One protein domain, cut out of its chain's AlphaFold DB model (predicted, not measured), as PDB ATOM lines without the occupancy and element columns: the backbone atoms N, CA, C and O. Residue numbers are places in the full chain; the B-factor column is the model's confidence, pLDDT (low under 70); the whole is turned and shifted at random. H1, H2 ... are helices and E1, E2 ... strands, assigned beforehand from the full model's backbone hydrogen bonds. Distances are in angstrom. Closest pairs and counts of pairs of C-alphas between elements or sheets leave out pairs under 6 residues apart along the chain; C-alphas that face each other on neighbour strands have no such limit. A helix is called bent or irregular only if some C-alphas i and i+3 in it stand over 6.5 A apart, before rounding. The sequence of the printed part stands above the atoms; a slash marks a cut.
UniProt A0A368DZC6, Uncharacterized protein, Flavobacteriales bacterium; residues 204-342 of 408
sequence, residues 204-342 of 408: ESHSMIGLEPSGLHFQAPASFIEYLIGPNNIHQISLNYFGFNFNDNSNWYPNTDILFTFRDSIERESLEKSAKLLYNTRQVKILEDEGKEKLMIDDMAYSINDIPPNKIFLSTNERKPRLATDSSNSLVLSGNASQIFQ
ATOM      1  N   GLU A 204      46.146 -43.350  25.102       45.72
ATOM      2  CA  GLU A 204      45.598 -42.846  23.850       45.72
ATOM      3  C   GLU A 204      44.614 -43.886  23.309       45.72
ATOM      4  O   GLU A 204      44.954 -45.059  23.110       45.72
ATOM      5  N   SER A 205      43.361 -43.479  23.109       46.62
ATOM      6  CA  SER A 205      42.342 -44.375  22.580       46.62
ATOM      7  C   SER A 205      42.708 -44.767  21.150       46.62
ATOM      8  O   SER A 205      42.886 -43.910  20.285       46.62
ATOM      9  N   HIS A 206      42.788 -46.071  20.886       49.34
ATOM     10  CA  HIS A 206      43.076 -46.641  19.562       49.34
ATOM     11  C   HIS A 206      41.845 -46.568  18.629       49.34
ATOM     12  O   HIS A 206      41.588 -47.465  17.842       49.34
ATOM     13  N   SER A 207      41.034 -45.520  18.781       54.31
ATOM     14  CA  SER A 207      39.688 -45.382  18.219       54.31
ATOM     15  C   SER A 207      39.594 -44.262  17.179       54.31
ATOM     16  O   SER A 207      38.504 -43.747  16.925       54.31
ATOM     17  N   MET A 208      40.731 -43.806  16.646       62.12
ATOM     18  CA  MET A 208      40.764 -42.778  15.611       62.12
ATOM     19  C   MET A 208      40.676 -43.421  14.230       62.12
ATOM     20  O   MET A 208      41.439 -44.331  13.908       62.12
ATOM     21  N   ILE A 209      39.818 -42.871  13.373       71.38
ATOM     22  CA  ILE A 209      39.757 -43.246  11.958       71.38
ATOM     23  C   ILE A 209      40.777 -42.390  11.193       71.38
ATOM     24  O   ILE A 209      40.536 -41.201  10.966       71.38
ATOM     25  N   GLY A 210      41.910 -42.998  10.839       80.62
ATOM     26  CA  GLY A 210      43.000 -42.406  10.052       80.62
ATOM     27  C   GLY A 210      43.008 -42.918   8.609       80.62
ATOM     28  O   GLY A 210      42.129 -43.688   8.224       80.62
ATOM     29  N   LEU A 211      44.006 -42.539   7.804       80.69
ATOM     30  CA  LEU A 211      44.255 -43.218   6.527       80.69
ATOM     31  C   LEU A 211      44.823 -44.619   6.766       80.69
ATOM     32  O   LEU A 211      45.574 -44.841   7.712       80.69
ATOM     33  N   GLU A 212      44.498 -45.555   5.876       82.25
ATOM     34  CA  GLU A 212      45.231 -46.818   5.774       82.25
ATOM     35  C   GLU A 212      46.692 -46.508   5.385       82.25
ATOM     36  O   GLU A 212      46.897 -45.856   4.351       82.25
ATOM     37  N   PRO A 213      47.709 -46.920   6.174       70.69
ATOM     38  CA  PRO A 213      49.101 -46.580   5.893       70.69
ATOM     39  C   PRO A 213      49.554 -47.083   4.523       70.69
ATOM     40  O   PRO A 213      49.560 -48.285   4.251       70.69
ATOM     41  N   SER A 214      49.940 -46.158   3.646       68.88
ATOM     42  CA  SER A 214      50.360 -46.477   2.285       68.88
ATOM     43  C   SER A 214      51.409 -45.494   1.781       68.88
ATOM     44  O   SER A 214      51.394 -44.317   2.129       68.88
ATOM     45  N   GLY A 215      52.327 -45.984   0.950       66.50
ATOM     46  CA  GLY A 215      53.473 -45.199   0.503       66.50
ATOM     47  C   GLY A 215      54.389 -44.802   1.661       66.50
ATOM     48  O   GLY A 215      54.768 -45.667   2.453       66.50
ATOM     49  N   LEU A 216      54.729 -43.517   1.770       57.28
ATOM     50  CA  LEU A 216      55.229 -42.903   3.001       57.28
ATOM     51  C   LEU A 216      54.043 -42.321   3.787       57.28
ATOM     52  O   LEU A 216      53.461 -41.309   3.395       57.28
ATOM     53  N   HIS A 217      53.707 -42.957   4.901       72.44
ATOM     54  CA  HIS A 217      52.621 -42.575   5.792       72.44
ATOM     55  C   HIS A 217      53.102 -41.652   6.917       72.44
ATOM     56  O   HIS A 217      54.148 -41.879   7.528       72.44
ATOM     57  N   PHE A 218      52.305 -40.640   7.245       66.12
ATOM     58  CA  PHE A 218      52.514 -39.753   8.383       66.12
ATOM     59  C   PHE A 218      51.187 -39.475   9.090       66.12
ATOM     60  O   PHE A 218      50.203 -39.117   8.451       66.12
ATOM     61  N   GLN A 219      51.158 -39.576  10.413       70.62
ATOM     62  CA  GLN A 219      49.989 -39.282  11.234       70.62
ATOM     63  C   GLN A 219      50.396 -38.424  12.426       70.62
ATOM     64  O   GLN A 219      51.428 -38.671  13.037       70.62
ATOM     65  N   ALA A 220      49.596 -37.412  12.758       68.88
ATOM     66  CA  ALA A 220      49.895 -36.446  13.807       68.88
ATOM     67  C   ALA A 220      48.647 -36.035  14.600       68.88
ATOM     68  O   ALA A 220      47.660 -35.618  13.986       68.88
ATOM     69  N   PRO A 221      48.687 -36.069  15.946       69.94
ATOM     70  CA  PRO A 221      47.610 -35.560  16.789       69.94
ATOM     71  C   PRO A 221      47.620 -34.032  16.888       69.94
ATOM     72  O   PRO A 221      48.641 -33.376  16.663       69.94
ATOM     73  N   ALA A 222      46.494 -33.468  17.333       69.94
ATOM     74  CA  ALA A 222      46.309 -32.035  17.570       69.94
ATOM     75  C   ALA A 222      47.460 -31.393  18.351       69.94
ATOM     76  O   ALA A 222      47.934 -30.331  17.973       69.94
ATOM     77  N   SER A 223      47.951 -32.057  19.402       57.75
ATOM     78  CA  SER A 223      49.033 -31.553  20.258       57.75
ATOM     79  C   SER A 223      50.336 -31.291  19.496       57.75
ATOM     80  O   SER A 223      51.066 -30.360  19.835       57.75
ATOM     81  N   PHE A 224      50.620 -32.067  18.446       56.34
ATOM     82  CA  PHE A 224      51.769 -31.853  17.567       56.34
ATOM     83  C   PHE A 224      51.510 -30.729  16.552       56.34
ATOM     84  O   PHE A 224      52.381 -29.892  16.321       56.34
ATOM     85  N   ILE A 225      50.302 -30.656  15.984       61.47
ATOM     86  CA  ILE A 225      49.936 -29.604  15.020       61.47
ATOM     87  C   ILE A 225      49.859 -28.228  15.700       61.47
ATOM     88  O   ILE A 225      50.436 -27.262  15.204       61.47
ATOM     89  N   GLU A 226      49.232 -28.139  16.875       60.25
ATOM     90  CA  GLU A 226      49.163 -26.921  17.693       60.25
ATOM     91  C   GLU A 226      50.547 -26.426  18.130       60.25
ATOM     92  O   GLU A 226      50.763 -25.221  18.245       60.25
ATOM     93  N   TYR A 227      51.505 -27.335  18.320       53.66
ATOM     94  CA  TYR A 227      52.898 -26.984  18.592       53.66
ATOM     95  C   TYR A 227      53.621 -26.390  17.368       53.66
ATOM     96  O   TYR A 227      54.458 -25.501  17.529       53.66
ATOM     97  N   LEU A 228      53.306 -26.855  16.152       51.31
ATOM     98  CA  LEU A 228      53.942 -26.384  14.915       51.31
ATOM     99  C   LEU A 228      53.387 -25.049  14.406       51.31
ATOM    100  O   LEU A 228      54.173 -24.173  14.043       51.31
ATOM    101  N   ILE A 229      52.058 -24.903  14.355       57.19
ATOM    102  CA  ILE A 229      51.378 -23.758  13.714       57.19
ATOM    103  C   ILE A 229      50.506 -22.924  14.668       57.19
ATOM    104  O   ILE A 229      49.882 -21.955  14.239       57.19
ATOM    105  N   GLY A 230      50.482 -23.257  15.961       54.66
ATOM    106  CA  GLY A 230      49.639 -22.597  16.960       54.66
ATOM    107  C   GLY A 230      48.221 -23.181  17.057       54.66
ATOM    108  O   GLY A 230      47.874 -24.098  16.307       54.66
ATOM    109  N   PRO A 231      47.392 -22.676  17.994       60.84
ATOM    110  CA  PRO A 231      46.050 -23.197  18.268       60.84
ATOM    111  C   PRO A 231      45.174 -23.266  17.015       60.84
ATOM    112  O   PRO A 231      45.085 -22.299  16.259       60.84
ATOM    113  N   ASN A 232      44.523 -24.406  16.800       69.81
ATOM    114  CA  ASN A 232      43.705 -24.660  15.618       69.81
ATOM    115  C   ASN A 232      42.621 -25.720  15.904       69.81
ATOM    116  O   ASN A 232      42.632 -26.385  16.942       69.81
ATOM    117  N   ASN A 233      41.685 -25.886  14.966       78.75
ATOM    118  CA  ASN A 233      40.571 -26.830  15.100       78.75
ATOM    119  C   ASN A 233      40.905 -28.250  14.602       78.75
ATOM    120  O   ASN A 233      40.023 -29.110  14.609       78.75
ATOM    121  N   ILE A 234      42.140 -28.525  14.165       77.62
ATOM    122  CA  ILE A 234      42.541 -29.846  13.673       77.62
ATOM    123  C   ILE A 234      42.780 -30.768  14.871       77.62
ATOM    124  O   ILE A 234      43.631 -30.529  15.725       77.62
ATOM    125  N   HIS A 235      42.017 -31.854  14.925       81.06
ATOM    126  CA  HIS A 235      42.178 -32.907  15.914       81.06
ATOM    127  C   HIS A 235      43.287 -33.898  15.541       81.06
ATOM    128  O   HIS A 235      44.000 -34.381  16.419       81.06
ATOM    129  N   GLN A 236      43.437 -34.188  14.247       82.75
ATOM    130  CA  GLN A 236      44.444 -35.101  13.709       82.75
ATOM    131  C   GLN A 236      44.682 -34.818  12.220       82.75
ATOM    132  O   GLN A 236      43.743 -34.490  11.492       82.75
ATOM    133  N   ILE A 237      45.917 -35.005  11.758       81.31
ATOM    134  CA  ILE A 237      46.252 -35.161  10.336       81.31
ATOM    135  C   ILE A 237      46.722 -36.600  10.120       81.31
ATOM    136  O   ILE A 237      47.471 -37.133  10.935       81.31
ATOM    137  N   SER A 238      46.298 -37.228   9.031       83.56
ATOM    138  CA  SER A 238      46.828 -38.502   8.538       83.56
ATOM    139  C   SER A 238      47.120 -38.337   7.047       83.56
ATOM    140  O   SER A 238      46.314 -37.742   6.340       83.56
ATOM    141  N   LEU A 239      48.275 -38.767   6.560       81.38
ATOM    142  CA  LEU A 239      48.794 -38.440   5.233       81.38
ATOM    143  C   LEU A 239      49.496 -39.658   4.636       81.38
ATOM    144  O   LEU A 239      50.256 -40.326   5.326       81.38
ATOM    145  N   ASN A 240      49.278 -39.907   3.349       73.88
ATOM    146  CA  ASN A 240      50.058 -40.833   2.535       73.88
ATOM    147  C   ASN A 240      50.705 -40.045   1.388       73.88
ATOM    148  O   ASN A 240      50.012 -39.373   0.618       73.88
ATOM    149  N   TYR A 241      52.025 -40.131   1.263       63.97
ATOM    150  CA  TYR A 241      52.808 -39.552   0.175       63.97
ATOM    151  C   TYR A 241      53.336 -40.664  -0.737       63.97
ATOM    152  O   TYR A 241      53.858 -41.665  -0.253       63.97
ATOM    153  N   PHE A 242      53.221 -40.471  -2.051       69.19
ATOM    154  CA  PHE A 242      53.468 -41.493  -3.076       69.19
ATOM    155  C   PHE A 242      54.487 -41.058  -4.151       69.19
ATOM    156  O   PHE A 242      54.479 -41.596  -5.257       69.19
ATOM    157  N   GLY A 243      55.327 -40.056  -3.873       59.59
ATOM    158  CA  GLY A 243      56.219 -39.433  -4.864       59.59
ATOM    159  C   GLY A 243      55.616 -38.172  -5.487       59.59
ATOM    160  O   GLY A 243      54.813 -37.488  -4.854       59.59
ATOM    161  N   PHE A 244      55.982 -37.857  -6.731       58.03
ATOM    162  CA  PHE A 244      55.481 -36.681  -7.457       58.03
ATOM    163  C   PHE A 244      54.512 -37.044  -8.597       58.03
ATOM    164  O   PHE A 244      54.665 -38.059  -9.279       58.03
ATOM    165  N   ASN A 245      53.525 -36.177  -8.818       57.06
ATOM    166  CA  ASN A 245      52.675 -36.132 -10.004       57.06
ATOM    167  C   ASN A 245      53.310 -35.250 -11.091       57.06
ATOM    168  O   ASN A 245      54.023 -34.290 -10.789       57.06
ATOM    169  N   PHE A 246      53.001 -35.568 -12.350       57.34
ATOM    170  CA  PHE A 246      53.501 -34.882 -13.540       57.34
ATOM    171  C   PHE A 246      52.344 -34.699 -14.516       57.34
ATOM    172  O   PHE A 246      51.759 -35.687 -14.956       57.34
ATOM    173  N   ASN A 247      52.055 -33.448 -14.871       54.50
ATOM    174  CA  ASN A 247      51.148 -33.115 -15.967       54.50
ATOM    175  C   ASN A 247      51.972 -32.626 -17.165       54.50
ATOM    176  O   ASN A 247      53.062 -32.076 -16.987       54.50
ATOM    177  N   ASP A 248      51.433 -32.752 -18.379       46.78
ATOM    178  CA  ASP A 248      52.131 -32.368 -19.620       46.78
ATOM    179  C   ASP A 248      52.599 -30.898 -19.636       46.78
ATOM    180  O   ASP A 248      53.602 -30.555 -20.264       46.78
ATOM    181  N   ASN A 249      51.943 -30.041 -18.847       50.44
ATOM    182  CA  ASN A 249      52.282 -28.628 -18.653       50.44
ATOM    183  C   ASN A 249      53.494 -28.378 -17.723       50.44
ATOM    184  O   ASN A 249      53.702 -27.252 -17.289       50.44
ATOM    185  N   SER A 250      54.319 -29.390 -17.436       45.69
ATOM    186  CA  SER A 250      55.619 -29.285 -16.737       45.69
ATOM    187  C   SER A 250      55.604 -28.919 -15.241       45.69
ATOM    188  O   SER A 250      56.672 -28.883 -14.630       45.69
ATOM    189  N   ASN A 251      54.440 -28.729 -14.615       50.25
ATOM    190  CA  ASN A 251      54.343 -28.513 -13.167       50.25
ATOM    191  C   ASN A 251      54.497 -29.836 -12.398       50.25
ATOM    192  O   ASN A 251      53.788 -30.806 -12.675       50.25
ATOM    193  N   TRP A 252      55.399 -29.864 -11.411       57.41
ATOM    194  CA  TRP A 252      55.570 -30.997 -10.494       57.41
ATOM    195  C   TRP A 252      54.865 -30.681  -9.179       57.41
ATOM    196  O   TRP A 252      55.018 -29.588  -8.634       57.41
ATOM    197  N   TYR A 253      54.130 -31.646  -8.638       62.94
ATOM    198  CA  TYR A 253      53.424 -31.488  -7.367       62.94
ATOM    199  C   TYR A 253      53.376 -32.822  -6.612       62.94
ATOM    200  O   TYR A 253      53.427 -33.879  -7.245       62.94
ATOM    201  N   PRO A 254      53.334 -32.822  -5.270       61.69
ATOM    202  CA  PRO A 254      53.353 -34.052  -4.486       61.69
ATOM    203  C   PRO A 254      52.127 -34.925  -4.786       61.69
ATOM    204  O   PRO A 254      50.986 -34.469  -4.747       61.69
ATOM    205  N   ASN A 255      52.352 -36.211  -5.043       72.81
ATOM    206  CA  ASN A 255      51.308 -37.221  -5.131       72.81
ATOM    207  C   ASN A 255      50.895 -37.596  -3.704       72.81
ATOM    208  O   ASN A 255      51.588 -38.366  -3.039       72.81
ATOM    209  N   THR A 256      49.797 -37.023  -3.213       77.56
ATOM    210  CA  THR A 256      49.414 -37.121  -1.797       77.56
ATOM    211  C   THR A 256      47.935 -37.382  -1.604       77.56
ATOM    212  O   THR A 256      47.091 -36.905  -2.362       77.56
ATOM    213  N   ASP A 257      47.653 -38.140  -0.551       85.25
ATOM    214  CA  ASP A 257      46.350 -38.240   0.088       85.25
ATOM    215  C   ASP A 257      46.493 -37.712   1.520       85.25
ATOM    216  O   ASP A 257      47.435 -38.079   2.221       85.25
ATOM    217  N   ILE A 258      45.587 -36.840   1.961       87.06
ATOM    218  CA  ILE A 258      45.628 -36.192   3.277       87.06
ATOM    219  C   ILE A 258      44.231 -36.240   3.889       87.06
ATOM    220  O   ILE A 258      43.260 -35.837   3.265       87.06
ATOM    221  N   LEU A 259      44.117 -36.703   5.124       89.12
ATOM    222  CA  LEU A 259      42.898 -36.731   5.916       89.12
ATOM    223  C   LEU A 259      43.060 -35.783   7.102       89.12
ATOM    224  O   LEU A 259      43.803 -36.062   8.046       89.12
ATOM    225  N   PHE A 260      42.330 -34.677   7.066       87.06
ATOM    226  CA  PHE A 260      42.141 -33.806   8.216       87.06
ATOM    227  C   PHE A 260      40.949 -34.304   9.026       87.06
ATOM    228  O   PHE A 260      39.851 -34.427   8.491       87.06
ATOM    229  N   THR A 261      41.144 -34.543  10.319       87.38
ATOM    230  CA  THR A 261      40.051 -34.691  11.288       87.38
ATOM    231  C   THR A 261      39.987 -33.425  12.119       87.38
ATOM    232  O   THR A 261      40.994 -33.041  12.710       87.38
ATOM    233  N   PHE A 262      38.827 -32.781  12.187       85.06
ATOM    234  CA  PHE A 262      38.593 -31.586  12.998       85.06
ATOM    235  C   PHE A 262      37.964 -31.952  14.347       85.06
ATOM    236  O   PHE A 262      37.369 -33.020  14.493       85.06
ATOM    237  N   ARG A 263      38.127 -31.096  15.362       82.44
ATOM    238  CA  ARG A 263      37.530 -31.306  16.694       82.44
ATOM    239  C   ARG A 263      36.000 -31.245  16.628       82.44
ATOM    240  O   ARG A 263      35.337 -32.134  17.150       82.44
ATOM    241  N   ASP A 264      35.489 -30.253  15.902       78.81
ATOM    242  CA  ASP A 264      34.067 -29.939  15.751       78.81
ATOM    243  C   ASP A 264      33.651 -29.964  14.260       78.81
ATOM    244  O   ASP A 264      34.265 -30.656  13.442       78.81
ATOM    245  N   SER A 265      32.596 -29.231  13.891       67.25
ATOM    246  CA  SER A 265      32.104 -29.126  12.512       67.25
ATOM    247  C   SER A 265      33.118 -28.503  11.547       67.25
ATOM    248  O   SER A 265      33.857 -27.578  11.888       67.25
ATOM    249  N   ILE A 266      33.100 -28.981  10.304       69.75
ATOM    250  CA  ILE A 266      33.935 -28.478   9.213       69.75
ATOM    251  C   ILE A 266      33.371 -27.169   8.661       69.75
ATOM    252  O   ILE A 266      32.282 -27.142   8.096       69.75
ATOM    253  N   GLU A 267      34.174 -26.109   8.716       74.56
ATOM    254  CA  GLU A 267      33.980 -24.909   7.903       74.56
ATOM    255  C   GLU A 267      35.057 -24.845   6.816       74.56
ATOM    256  O   GLU A 267      36.249 -25.014   7.093       74.56
ATOM    257  N   ARG A 268      34.662 -24.546   5.573       80.88
ATOM    258  CA  ARG A 268      35.589 -24.402   4.435       80.88
ATOM    259  C   ARG A 268      36.639 -23.307   4.667       80.88
ATOM    260  O   ARG A 268      37.811 -23.504   4.356       80.88
ATOM    261  N   GLU A 269      36.261 -22.211   5.326       79.62
ATOM    262  CA  GLU A 269      37.198 -21.152   5.732       79.62
ATOM    263  C   GLU A 269      38.249 -21.656   6.746       79.62
ATOM    264  O   GLU A 269      39.411 -21.248   6.702       79.62
ATOM    265  N   SER A 270      37.876 -22.589   7.631       75.38
ATOM    266  CA  SER A 270      38.804 -23.223   8.576       75.38
ATOM    267  C   SER A 270      39.785 -24.175   7.875       75.38
ATOM    268  O   SER A 270      40.957 -24.219   8.261       75.38
ATOM    269  N   LEU A 271      39.361 -24.872   6.812       81.00
ATOM    270  CA  LEU A 271      40.268 -25.641   5.949       81.00
ATOM    271  C   LEU A 271      41.269 -24.716   5.239       81.00
ATOM    272  O   LEU A 271      42.473 -24.961   5.310       81.00
ATOM    273  N   GLU A 272      40.805 -23.628   4.615       83.31
ATOM    274  CA  GLU A 272      41.701 -22.671   3.952       83.31
ATOM    275  C   GLU A 272      42.716 -22.048   4.913       83.31
ATOM    276  O   GLU A 272      43.902 -21.986   4.592       83.31
ATOM    277  N   LYS A 273      42.277 -21.584   6.092       78.44
ATOM    278  CA  LYS A 273      43.171 -21.024   7.121       78.44
ATOM    279  C   LYS A 273      44.223 -22.044   7.552       78.44
ATOM    280  O   LYS A 273      45.400 -21.703   7.643       78.44
ATOM    281  N   SER A 274      43.814 -23.296   7.753       72.56
ATOM    282  CA  SER A 274      44.721 -24.386   8.121       72.56
ATOM    283  C   SER A 274      45.754 -24.668   7.028       72.56
ATOM    284  O   SER A 274      46.942 -24.774   7.319       72.56
ATOM    285  N   ALA A 275      45.337 -24.718   5.761       73.69
ATOM    286  CA  ALA A 275      46.238 -24.911   4.628       73.69
ATOM    287  C   ALA A 275      47.200 -23.719   4.428       73.69
ATOM    288  O   ALA A 275      48.395 -23.939   4.232       73.69
ATOM    289  N   LYS A 276      46.729 -22.469   4.576       71.12
ATOM    290  CA  LYS A 276      47.572 -21.252   4.554       71.12
ATOM    291  C   LYS A 276      48.684 -21.316   5.608       71.12
ATOM    292  O   LYS A 276      49.825 -20.960   5.320       71.12
ATOM    293  N   LEU A 277      48.367 -21.807   6.809       65.69
ATOM    294  CA  LEU A 277      49.330 -21.990   7.899       65.69
ATOM    295  C   LEU A 277      50.308 -23.148   7.642       65.69
ATOM    296  O   LEU A 277      51.510 -22.970   7.819       65.69
ATOM    297  N   LEU A 278      49.818 -24.314   7.209       65.12
ATOM    298  CA  LEU A 278      50.639 -25.518   7.009       65.12
ATOM    299  C   LEU A 278      51.629 -25.388   5.847       65.12
ATOM    300  O   LEU A 278      52.785 -25.780   5.986       65.12
ATOM    301  N   TYR A 279      51.192 -24.823   4.720       62.28
ATOM    302  CA  TYR A 279      52.035 -24.629   3.535       62.28
ATOM    303  C   TYR A 279      52.780 -23.283   3.551       62.28
ATOM    304  O   TYR A 279      53.599 -23.027   2.674       62.28
ATOM    305  N   ASN A 280      52.516 -22.421   4.544       66.00
ATOM    306  CA  ASN A 280      53.104 -21.084   4.680       66.00
ATOM    307  C   ASN A 280      52.960 -20.210   3.407       66.00
ATOM    308  O   ASN A 280      53.801 -19.356   3.121       66.00
ATOM    309  N   THR A 281      51.877 -20.409   2.648       66.25
ATOM    310  CA  THR A 281      51.534 -19.624   1.452       66.25
ATOM    311  C   THR A 281      50.247 -18.830   1.668       66.25
ATOM    312  O   THR A 281      49.348 -19.216   2.418       66.25
ATOM    313  N   ARG A 282      50.145 -17.690   0.981       69.19
ATOM    314  CA  ARG A 282      48.908 -16.898   0.905       69.19
ATOM    315  C   ARG A 282      47.997 -17.352  -0.235       69.19
ATOM    316  O   ARG A 282      46.817 -17.009  -0.215       69.19
ATOM    317  N   GLN A 283      48.515 -18.112  -1.204       79.12
ATOM    318  CA  GLN A 283      47.779 -18.544  -2.393       79.12
ATOM    319  C   GLN A 283      46.999 -19.836  -2.125       79.12
ATOM    320  O   GLN A 283      47.220 -20.859  -2.761       79.12
ATOM    321  N   VAL A 284      46.075 -19.788  -1.164       81.06
ATOM    322  CA  VAL A 284      45.116 -20.878  -0.940       81.06
ATOM    323  C   VAL A 284      43.707 -20.369  -1.170       81.06
ATOM    324  O   VAL A 284      43.327 -19.333  -0.612       81.06
ATOM    325  N   LYS A 285      42.953 -21.114  -1.976       89.12
ATOM    326  CA  LYS A 285      41.547 -20.860  -2.300       89.12
ATOM    327  C   LYS A 285      40.833 -22.178  -2.581       89.12
ATOM    328  O   LYS A 285      41.419 -23.068  -3.200       89.12
ATOM    329  N   ILE A 286      39.577 -22.294  -2.187       88.12
ATOM    330  CA  ILE A 286      38.698 -23.376  -2.639       88.12
ATOM    331  C   ILE A 286      37.977 -22.911  -3.907       88.12
ATOM    332  O   ILE A 286      37.488 -21.783  -3.983       88.12
ATOM    333  N   LEU A 287      37.973 -23.765  -4.926       88.62
ATOM    334  CA  LEU A 287      37.256 -23.574  -6.183       88.62
ATOM    335  C   LEU A 287      36.244 -24.704  -6.361       88.62
ATOM    336  O   LEU A 287      36.499 -25.832  -5.948       88.62
ATOM    337  N   GLU A 288      35.136 -24.412  -7.028       83.88
ATOM    338  CA  GLU A 288      34.189 -25.421  -7.495       83.88
ATOM    339  C   GLU A 288      34.411 -25.635  -8.998       83.88
ATOM    340  O   GLU A 288      34.446 -24.673  -9.767       83.88
ATOM    341  N   ASP A 289      34.624 -26.885  -9.404       73.62
ATOM    342  CA  ASP A 289      34.976 -27.268 -10.772       73.62
ATOM    343  C   ASP A 289      34.233 -28.559 -11.142       73.62
ATOM    344  O   ASP A 289      34.349 -29.570 -10.448       73.62
ATOM    345  N   GLU A 290      33.407 -28.507 -12.188       74.50
ATOM    346  CA  GLU A 290      32.500 -29.594 -12.608       74.50
ATOM    347  C   GLU A 290      31.625 -30.186 -11.472       74.50
ATOM    348  O   GLU A 290      31.286 -31.370 -11.475       74.50
ATOM    349  N   GLY A 291      31.248 -29.365 -10.481       74.81
ATOM    350  CA  GLY A 291      30.467 -29.795  -9.311       74.81
ATOM    351  C   GLY A 291      31.270 -30.567  -8.256       74.81
ATOM    352  O   GLY A 291      30.683 -31.207  -7.382       74.81
ATOM    353  N   LYS A 292      32.606 -30.526  -8.326       79.94
ATOM    354  CA  LYS A 292      33.526 -30.995  -7.281       79.94
ATOM    355  C   LYS A 292      34.282 -29.808  -6.693       79.94
ATOM    356  O   LYS A 292      34.824 -28.984  -7.428       79.94
ATOM    357  N   GLU A 293      34.400 -29.752  -5.373       87.25
ATOM    358  CA  GLU A 293      35.286 -28.782  -4.733       87.25
ATOM    359  C   GLU A 293      36.757 -29.218  -4.845       87.25
ATOM    360  O   GLU A 293      37.114 -30.383  -4.635       87.25
ATOM    361  N   LYS A 294      37.628 -28.255  -5.154       87.94
ATOM    362  CA  LYS A 294      39.082 -28.409  -5.232       87.94
ATOM    363  C   LYS A 294      39.759 -27.351  -4.364       87.94
ATOM    364  O   LYS A 294      39.533 -26.155  -4.540       87.94
ATOM    365  N   LEU A 295      40.620 -27.780  -3.444       86.69
ATOM    366  CA  LEU A 295      41.503 -26.890  -2.695       86.69
ATOM    367  C   LEU A 295      42.738 -26.608  -3.555       86.69
ATOM    368  O   LEU A 295      43.536 -27.511  -3.815       86.69
ATOM    369  N   MET A 296      42.893 -25.360  -3.984       84.94
ATOM    370  CA  MET A 296      44.098 -24.882  -4.653       84.94
ATOM    371  C   MET A 296      45.099 -24.379  -3.613       84.94
ATOM    372  O   MET A 296      44.720 -23.603  -2.733       84.94
ATOM    373  N   ILE A 297      46.362 -24.788  -3.736       75.56
ATOM    374  CA  ILE A 297      47.496 -24.329  -2.922       75.56
ATOM    375  C   ILE A 297      48.646 -24.024  -3.883       75.56
ATOM    376  O   ILE A 297      49.232 -24.947  -4.447       75.56
ATOM    377  N   ASP A 298      48.939 -22.741  -4.094       75.94
ATOM    378  CA  ASP A 298      49.779 -22.269  -5.202       75.94
ATOM    379  C   ASP A 298      49.296 -22.903  -6.534       75.94
ATOM    380  O   ASP A 298      48.114 -22.781  -6.872       75.94
ATOM    381  N   ASP A 299      50.157 -23.632  -7.255       69.44
ATOM    382  CA  ASP A 299      49.817 -24.347  -8.498       69.44
ATOM    383  C   ASP A 299      49.259 -25.775  -8.283       69.44
ATOM    384  O   ASP A 299      48.996 -26.499  -9.247       69.44
ATOM    385  N   MET A 300      49.089 -26.220  -7.033       73.69
ATOM    386  CA  MET A 300      48.619 -27.570  -6.693       73.69
ATOM    387  C   MET A 300      47.098 -27.611  -6.532       73.69
ATOM    388  O   MET A 300      46.529 -26.771  -5.838       73.69
ATOM    389  N   ALA A 301      46.449 -28.636  -7.088       81.69
ATOM    390  CA  ALA A 301      45.022 -28.895  -6.912       81.69
ATOM    391  C   ALA A 301      44.787 -30.184  -6.107       81.69
ATOM    392  O   ALA A 301      45.273 -31.254  -6.480       81.69
ATOM    393  N   TYR A 302      43.998 -30.092  -5.039       84.75
ATOM    394  CA  TYR A 302      43.528 -31.236  -4.259       84.75
ATOM    395  C   TYR A 302      42.015 -31.369  -4.409       84.75
ATOM    396  O   TYR A 302      41.279 -30.453  -4.051       84.75
ATOM    397  N   SER A 303      41.537 -32.516  -4.883       89.25
ATOM    398  CA  SER A 303      40.117 -32.882  -4.783       89.25
ATOM    399  C   SER A 303      39.692 -32.965  -3.315       89.25
ATOM    400  O   SER A 303      40.406 -33.576  -2.518       89.25
ATOM    401  N   ILE A 304      38.561 -32.352  -2.961       89.94
ATOM    402  CA  ILE A 304      37.995 -32.374  -1.606       89.94
ATOM    403  C   ILE A 304      36.892 -33.438  -1.541       89.94
ATOM    404  O   ILE A 304      35.989 -33.454  -2.372       89.94
ATOM    405  N   ASN A 305      36.945 -34.315  -0.539       89.25
ATOM    406  CA  ASN A 305      35.879 -35.259  -0.209       89.25
ATOM    407  C   ASN A 305      35.558 -35.171   1.288       89.25
ATOM    408  O   ASN A 305      36.411 -35.474   2.125       89.25
ATOM    409  N   ASP A 306      34.326 -34.803   1.638       87.31
ATOM    410  CA  ASP A 306      33.876 -34.836   3.032       87.31
ATOM    411  C   ASP A 306      33.595 -36.264   3.499       87.31
ATOM    412  O   ASP A 306      32.997 -37.080   2.795       87.31
ATOM    413  N   ILE A 307      33.989 -36.549   4.736       86.50
ATOM    414  CA  ILE A 307      33.739 -37.811   5.423       86.50
ATOM    415  C   ILE A 307      33.099 -37.463   6.778       86.50
ATOM    416  O   ILE A 307      33.786 -36.995   7.694       86.50
ATOM    417  N   PRO A 308      31.775 -37.656   6.935       79.69
ATOM    418  CA  PRO A 308      31.078 -37.331   8.175       79.69
ATOM    419  C   PRO A 308      31.661 -38.050   9.410       79.69
ATOM    420  O   PRO A 308      32.165 -39.170   9.295       79.69
ATOM    421  N   PRO A 309      31.576 -37.451  10.613       79.94
ATOM    422  CA  PRO A 309      30.951 -36.156  10.905       79.94
ATOM    423  C   PRO A 309      31.897 -34.948  10.760       79.94
ATOM    424  O   PRO A 309      31.425 -33.820  10.700       79.94
ATOM    425  N   ASN A 310      33.215 -35.170  10.755       86.50
ATOM    426  CA  ASN A 310      34.216 -34.132  11.031       86.50
ATOM    427  C   ASN A 310      35.541 -34.307  10.265       86.50
ATOM    428  O   ASN A 310      36.581 -33.828  10.726       86.50
ATOM    429  N   LYS A 311      35.543 -35.027   9.136       88.12
ATOM    430  CA  LYS A 311      36.766 -35.297   8.367       88.12
ATOM    431  C   LYS A 311      36.696 -34.768   6.942       88.12
ATOM    432  O   LYS A 311      35.668 -34.880   6.283       88.12
ATOM    433  N   ILE A 312      37.818 -34.238   6.470       89.00
ATOM    434  CA  ILE A 312      38.024 -33.837   5.079       89.00
ATOM    435  C   ILE A 312      39.176 -34.662   4.534       89.00
ATOM    436  O   ILE A 312      40.284 -34.622   5.070       89.00
ATOM    437  N   PHE A 313      38.915 -35.382   3.455       90.38
ATOM    438  CA  PHE A 313      39.938 -36.038   2.666       90.38
ATOM    439  C   PHE A 313      40.306 -35.172   1.460       90.38
ATOM    440  O   PHE A 313      39.438 -34.711   0.722       90.38
ATOM    441  N   LEU A 314      41.602 -34.971   1.267       88.50
ATOM    442  CA  LEU A 314      42.210 -34.274   0.149       88.50
ATOM    443  C   LEU A 314      43.044 -35.265  -0.660       88.50
ATOM    444  O   LEU A 314      43.845 -35.999  -0.085       88.50
ATOM    445  N   SER A 315      42.910 -35.259  -1.984       87.81
ATOM    446  CA  SER A 315      43.749 -36.081  -2.867       87.81
ATOM    447  C   SER A 315      44.146 -35.329  -4.125       87.81
ATOM    448  O   SER A 315      43.297 -34.720  -4.780       87.81
ATOM    449  N   THR A 316      45.414 -35.426  -4.515       79.06
ATOM    450  CA  THR A 316      45.918 -34.825  -5.762       79.06
ATOM    451  C   THR A 316      45.590 -35.636  -7.024       79.06
ATOM    452  O   THR A 316      45.962 -35.215  -8.116       79.06
ATOM    453  N   ASN A 317      44.911 -36.786  -6.889       76.56
ATOM    454  CA  ASN A 317      44.627 -37.746  -7.970       76.56
ATOM    455  C   ASN A 317      43.168 -38.268  -7.973       76.56
ATOM    456  O   ASN A 317      42.923 -39.385  -8.422       76.56
ATOM    457  N   GLU A 318      42.208 -37.511  -7.420       74.50
ATOM    458  CA  GLU A 318      40.790 -37.918  -7.255       74.50
ATOM    459  C   GLU A 318      40.583 -39.325  -6.644       74.50
ATOM    460  O   GLU A 318      39.598 -40.017  -6.922       74.50
ATOM    461  N   ARG A 319      41.516 -39.788  -5.800       80.94
ATOM    462  CA  ARG A 319      41.413 -41.114  -5.182       80.94
ATOM    463  C   ARG A 319      40.252 -41.158  -4.190       80.94
ATOM    464  O   ARG A 319      39.876 -40.155  -3.592       80.94
ATOM    465  N   LYS A 320      39.701 -42.355  -3.974       84.56
ATOM    466  CA  LYS A 320      38.778 -42.594  -2.856       84.56
ATOM    467  C   LYS A 320      39.577 -42.797  -1.564       84.56
ATOM    468  O   LYS A 320      40.586 -43.505  -1.609       84.56
ATOM    469  N   PRO A 321      39.125 -42.245  -0.423       85.00
ATOM    470  CA  PRO A 321      39.781 -42.443   0.864       85.00
ATOM    471  C   PRO A 321      39.818 -43.928   1.236       85.00
ATOM    472  O   PRO A 321      38.794 -44.612   1.197       85.00
ATOM    473  N   ARG A 322      40.993 -44.412   1.645       85.81
ATOM    474  CA  ARG A 322      41.146 -45.688   2.355       85.81
ATOM    475  C   ARG A 322      41.411 -45.384   3.817       85.81
ATOM    476  O   ARG A 322      42.346 -44.646   4.120       85.81
ATOM    477  N   LEU A 323      40.568 -45.907   4.699       85.81
ATOM    478  CA  LEU A 323      40.564 -45.555   6.114       85.81
ATOM    479  C   LEU A 323      40.944 -46.763   6.970       85.81
ATOM    480  O   LEU A 323      40.384 -47.842   6.789       85.81
ATOM    481  N   ALA A 324      41.850 -46.561   7.924       78.44
ATOM    482  CA  ALA A 324      42.119 -47.521   8.987       78.44
ATOM    483  C   ALA A 324      41.110 -47.324  10.128       78.44
ATOM    484  O   ALA A 324      40.874 -46.192  10.558       78.44
ATOM    485  N   THR A 325      40.533 -48.416  10.632       65.06
ATOM    486  CA  THR A 325      39.547 -48.396  11.728       65.06
ATOM    487  C   THR A 325      40.166 -48.165  13.103       65.06
ATOM    488  O   THR A 325      39.523 -47.558  13.954       65.06
ATOM    489  N   ASP A 326      41.416 -48.594  13.293       62.78
ATOM    490  CA  ASP A 326      42.099 -48.653  14.592       62.78
ATOM    491  C   ASP A 326      43.422 -47.866  14.567       62.78
ATOM    492  O   ASP A 326      44.489 -48.375  14.920       62.78
ATOM    493  N   SER A 327      43.394 -46.622  14.074       60.19
ATOM    494  CA  SER A 327      44.605 -45.795  14.025       60.19
ATOM    495  C   SER A 327      44.912 -45.174  15.398       60.19
ATOM    496  O   SER A 327      44.016 -44.765  16.141       60.19
ATOM    497  N   SER A 328      46.197 -45.105  15.757       59.31
ATOM    498  CA  SER A 328      46.635 -44.532  17.037       59.31
ATOM    499  C   SER A 328      46.572 -43.005  17.024       59.31
ATOM    500  O   SER A 328      46.993 -42.397  16.041       59.31
ATOM    501  N   ASN A 329      46.220 -42.368  18.141       61.12
ATOM    502  CA  ASN A 329      46.366 -40.912  18.299       61.12
ATOM    503  C   ASN A 329      47.830 -40.453  18.541       61.12
ATOM    504  O   ASN A 329      48.059 -39.347  19.024       61.12
ATOM    505  N   SER A 330      48.815 -41.294  18.210       57.22
ATOM    506  CA  SER A 330      50.243 -40.998  18.354       57.22
ATOM    507  C   SER A 330      50.781 -40.247  17.129       57.22
ATOM    508  O   SER A 330      50.179 -40.302  16.051       57.22
ATOM    509  N   LEU A 331      51.921 -39.552  17.260       53.59
ATOM    510  CA  LEU A 331      52.682 -39.170  16.062       53.59
ATOM    511  C   LEU A 331      53.257 -40.459  15.465       53.59
ATOM    512  O   LEU A 331      54.012 -41.142  16.159       53.59
ATOM    513  N   VAL A 332      52.919 -40.749  14.209       57.84
ATOM    514  CA  VAL A 332      53.438 -41.876  13.427       57.84
ATOM    515  C   VAL A 332      54.139 -41.344  12.183       57.84
ATOM    516  O   VAL A 332      53.604 -40.493  11.476       57.84
ATOM    517  N   LEU A 333      55.316 -41.879  11.878       53.94
ATOM    518  CA  LEU A 333      55.919 -41.809  10.545       53.94
ATOM    519  C   LEU A 333      56.308 -43.234  10.154       53.94
ATOM    520  O   LEU A 333      57.069 -43.870  10.890       53.94
ATOM    521  N   SER A 334      55.779 -43.731   9.035       51.06
ATOM    522  CA  SER A 334      56.015 -45.103   8.584       51.06
ATOM    523  C   SER A 334      55.936 -45.290   7.066       51.06
ATOM    524  O   SER A 334      55.579 -44.380   6.324       51.06
ATOM    525  N   GLY A 335      56.310 -46.474   6.576       51.12
ATOM    526  CA  GLY A 335      56.232 -46.827   5.152       51.12
ATOM    527  C   GLY A 335      57.528 -46.643   4.347       51.12
ATOM    528  O   GLY A 335      58.627 -46.578   4.900       51.12
ATOM    529  N   ASN A 336      57.413 -46.636   3.014       46.84
ATOM    530  CA  ASN A 336      58.549 -46.764   2.095       46.84
ATOM    531  C   ASN A 336      59.170 -45.403   1.731       46.84
ATOM    532  O   ASN A 336      58.715 -44.701   0.829       46.84
ATOM    533  N   ALA A 337      60.285 -45.079   2.380       44.88
ATOM    534  CA  ALA A 337      61.015 -43.831   2.180       44.88
ATOM    535  C   ALA A 337      61.661 -43.641   0.794       44.88
ATOM    536  O   ALA A 337      61.961 -42.503   0.437       44.88
ATOM    537  N   SER A 338      61.843 -44.690  -0.022       45.97
ATOM    538  CA  SER A 338      62.336 -44.510  -1.404       45.97
ATOM    539  C   SER A 338      61.400 -43.628  -2.244       45.97
ATOM    540  O   SER A 338      61.842 -42.954  -3.174       45.97
ATOM    541  N   GLN A 339      60.117 -43.554  -1.867       48.47
ATOM    542  CA  GLN A 339      59.119 -42.726  -2.540       48.47
ATOM    543  C   GLN A 339      59.392 -41.226  -2.424       48.47
ATOM    544  O   GLN A 339      58.996 -40.489  -3.324       48.47
ATOM    545  N   ILE A 340      60.133 -40.770  -1.403       47.84
ATOM    546  CA  ILE A 340      60.554 -39.362  -1.235       47.84
ATOM    547  C   ILE A 340      61.226 -38.828  -2.512       47.84
ATOM    548  O   ILE A 340      61.034 -37.667  -2.870       47.84
ATOM    549  N   PHE A 341      61.928 -39.698  -3.245       43.56
ATOM    550  CA  PHE A 341      62.682 -39.363  -4.452       43.56
ATOM    551  C   PHE A 341      62.054 -39.896  -5.756       43.56
ATOM    552  O   PHE A 341      62.686 -39.817  -6.814       43.56
ATOM    553  N   GLN A 342      60.829 -40.441  -5.719       46.56
ATOM    554  CA  GLN A 342      60.168 -40.983  -6.913       46.56
ATOM    555  C   GLN A 342      59.621 -39.876  -7.825       46.56
ATOM    556  O   GLN A 342      58.589 -39.254  -7.571       46.56
TER     557      GLN A 342
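AT A GLANCE: This is residues 204 to 342 of the 408 residues of an uncharacterized protein of Flavobacteriales bacterium (UniProt A0A368DZC6). One twisted sheet of eight strands curls round the helix H2, and a small sheet of two strands, E1 and E9, packs on E3 and E4 through E1. Within the large sheet E3 and E4 make a long, bent hairpin; H1 sits by the first residues of E3 and H3 by its bend. The printed part has 139 residues with three named helices and ten named strands, in the order E1 E2 H1 E3 E4 H2 E5 E6 E7 E8 E9 E10 H3. The large sheet runs E5 - E6 - E7 - E8 - E4 - E3 - E2 - E10, both sheets are antiparallel, and the class is mixed, helices and strands. The whole is compact, with a radius of gyration of the C-alphas of 14.5 A and spans of 45 by 35 by 27 A.

HOW THE PARTS SIT: Start at the hairpin of E3, residues 234 to 246, and E4, residues 252 to 262, where N 240 and O 257 are 2.8 A apart, within hydrogen-bond range. E3 bends by 70 degrees at residue 243, E4 by 56 degrees at residue 255. Beside E3 find E2, residues 216 to 221, with N 218 and O 239 at 2.8 A, then the edge strand E10, residues 331 to 335, with N 217 and O 334 at 2.7 A. Beside E4 find E8, residues 311 to 315, with N 258 and O 314 at 2.8 A. E5, E6, E7 and E8 are a meander, each strand the antiparallel neighbour of the one before: E5 is residues 284 to 289, E6 292 to 297, E7 300 to 307. In it N 287 and O 294 are 2.9 A apart, N 295 and O 302 2.8 A, N 305 and O 313 2.8 A. H2, residues 268 to 278, is on one face of this sheet, making two layers, helix and sheet; the C-alphas of Lys 276 and Val 284 are its closest to E5, 6.0 A. H1, residues 222 to 229, and H3, residues 337 to 341, are on the same face of the sheet as each other, over none of the strands; the height over the sheet is 5.9 A for H1 and 4.2 A for H3, which is only just more than at the sheet's level. H1 and H2 are close but not clearly touching, Ile 229 to Leu 277, 6.4 A between C-alphas. E1, residues 208 to 211, pairs with E9, residues 323 to 327, N 324 to O 210 at 2.9 A; the closest C-alphas of E1 and E3, Gly 210 and Ser 238, are 5.7 A apart. Every O i to N i+4 pair is within hydrogen-bond range in H1 and H2; in H3 0 of 1 is, beside 2 of 2 O i to N i+3 pairs.

IN THESE COORDINATES: Find C-alpha 208 at (40.764, -42.778, 15.611), where E1 begins. E3 runs 29.8 A from C-alpha 234 at (42.541, -29.846, 13.673), E4 29.0 A, E7 21.8 A and H2 15.3 A. H3 ends at C-alpha 341, (62.682, -39.363, -4.452).

THE WHOLE: The C-alphas of Glu 204 and Asn 249 are the two farthest apart, 45.3 A. The printed part has no cut, and no link is long. The mean pLDDT of the printed part is 70.9, with 63 residues under 70, among them 220 to 232, 241 to 254 and 325 to 342.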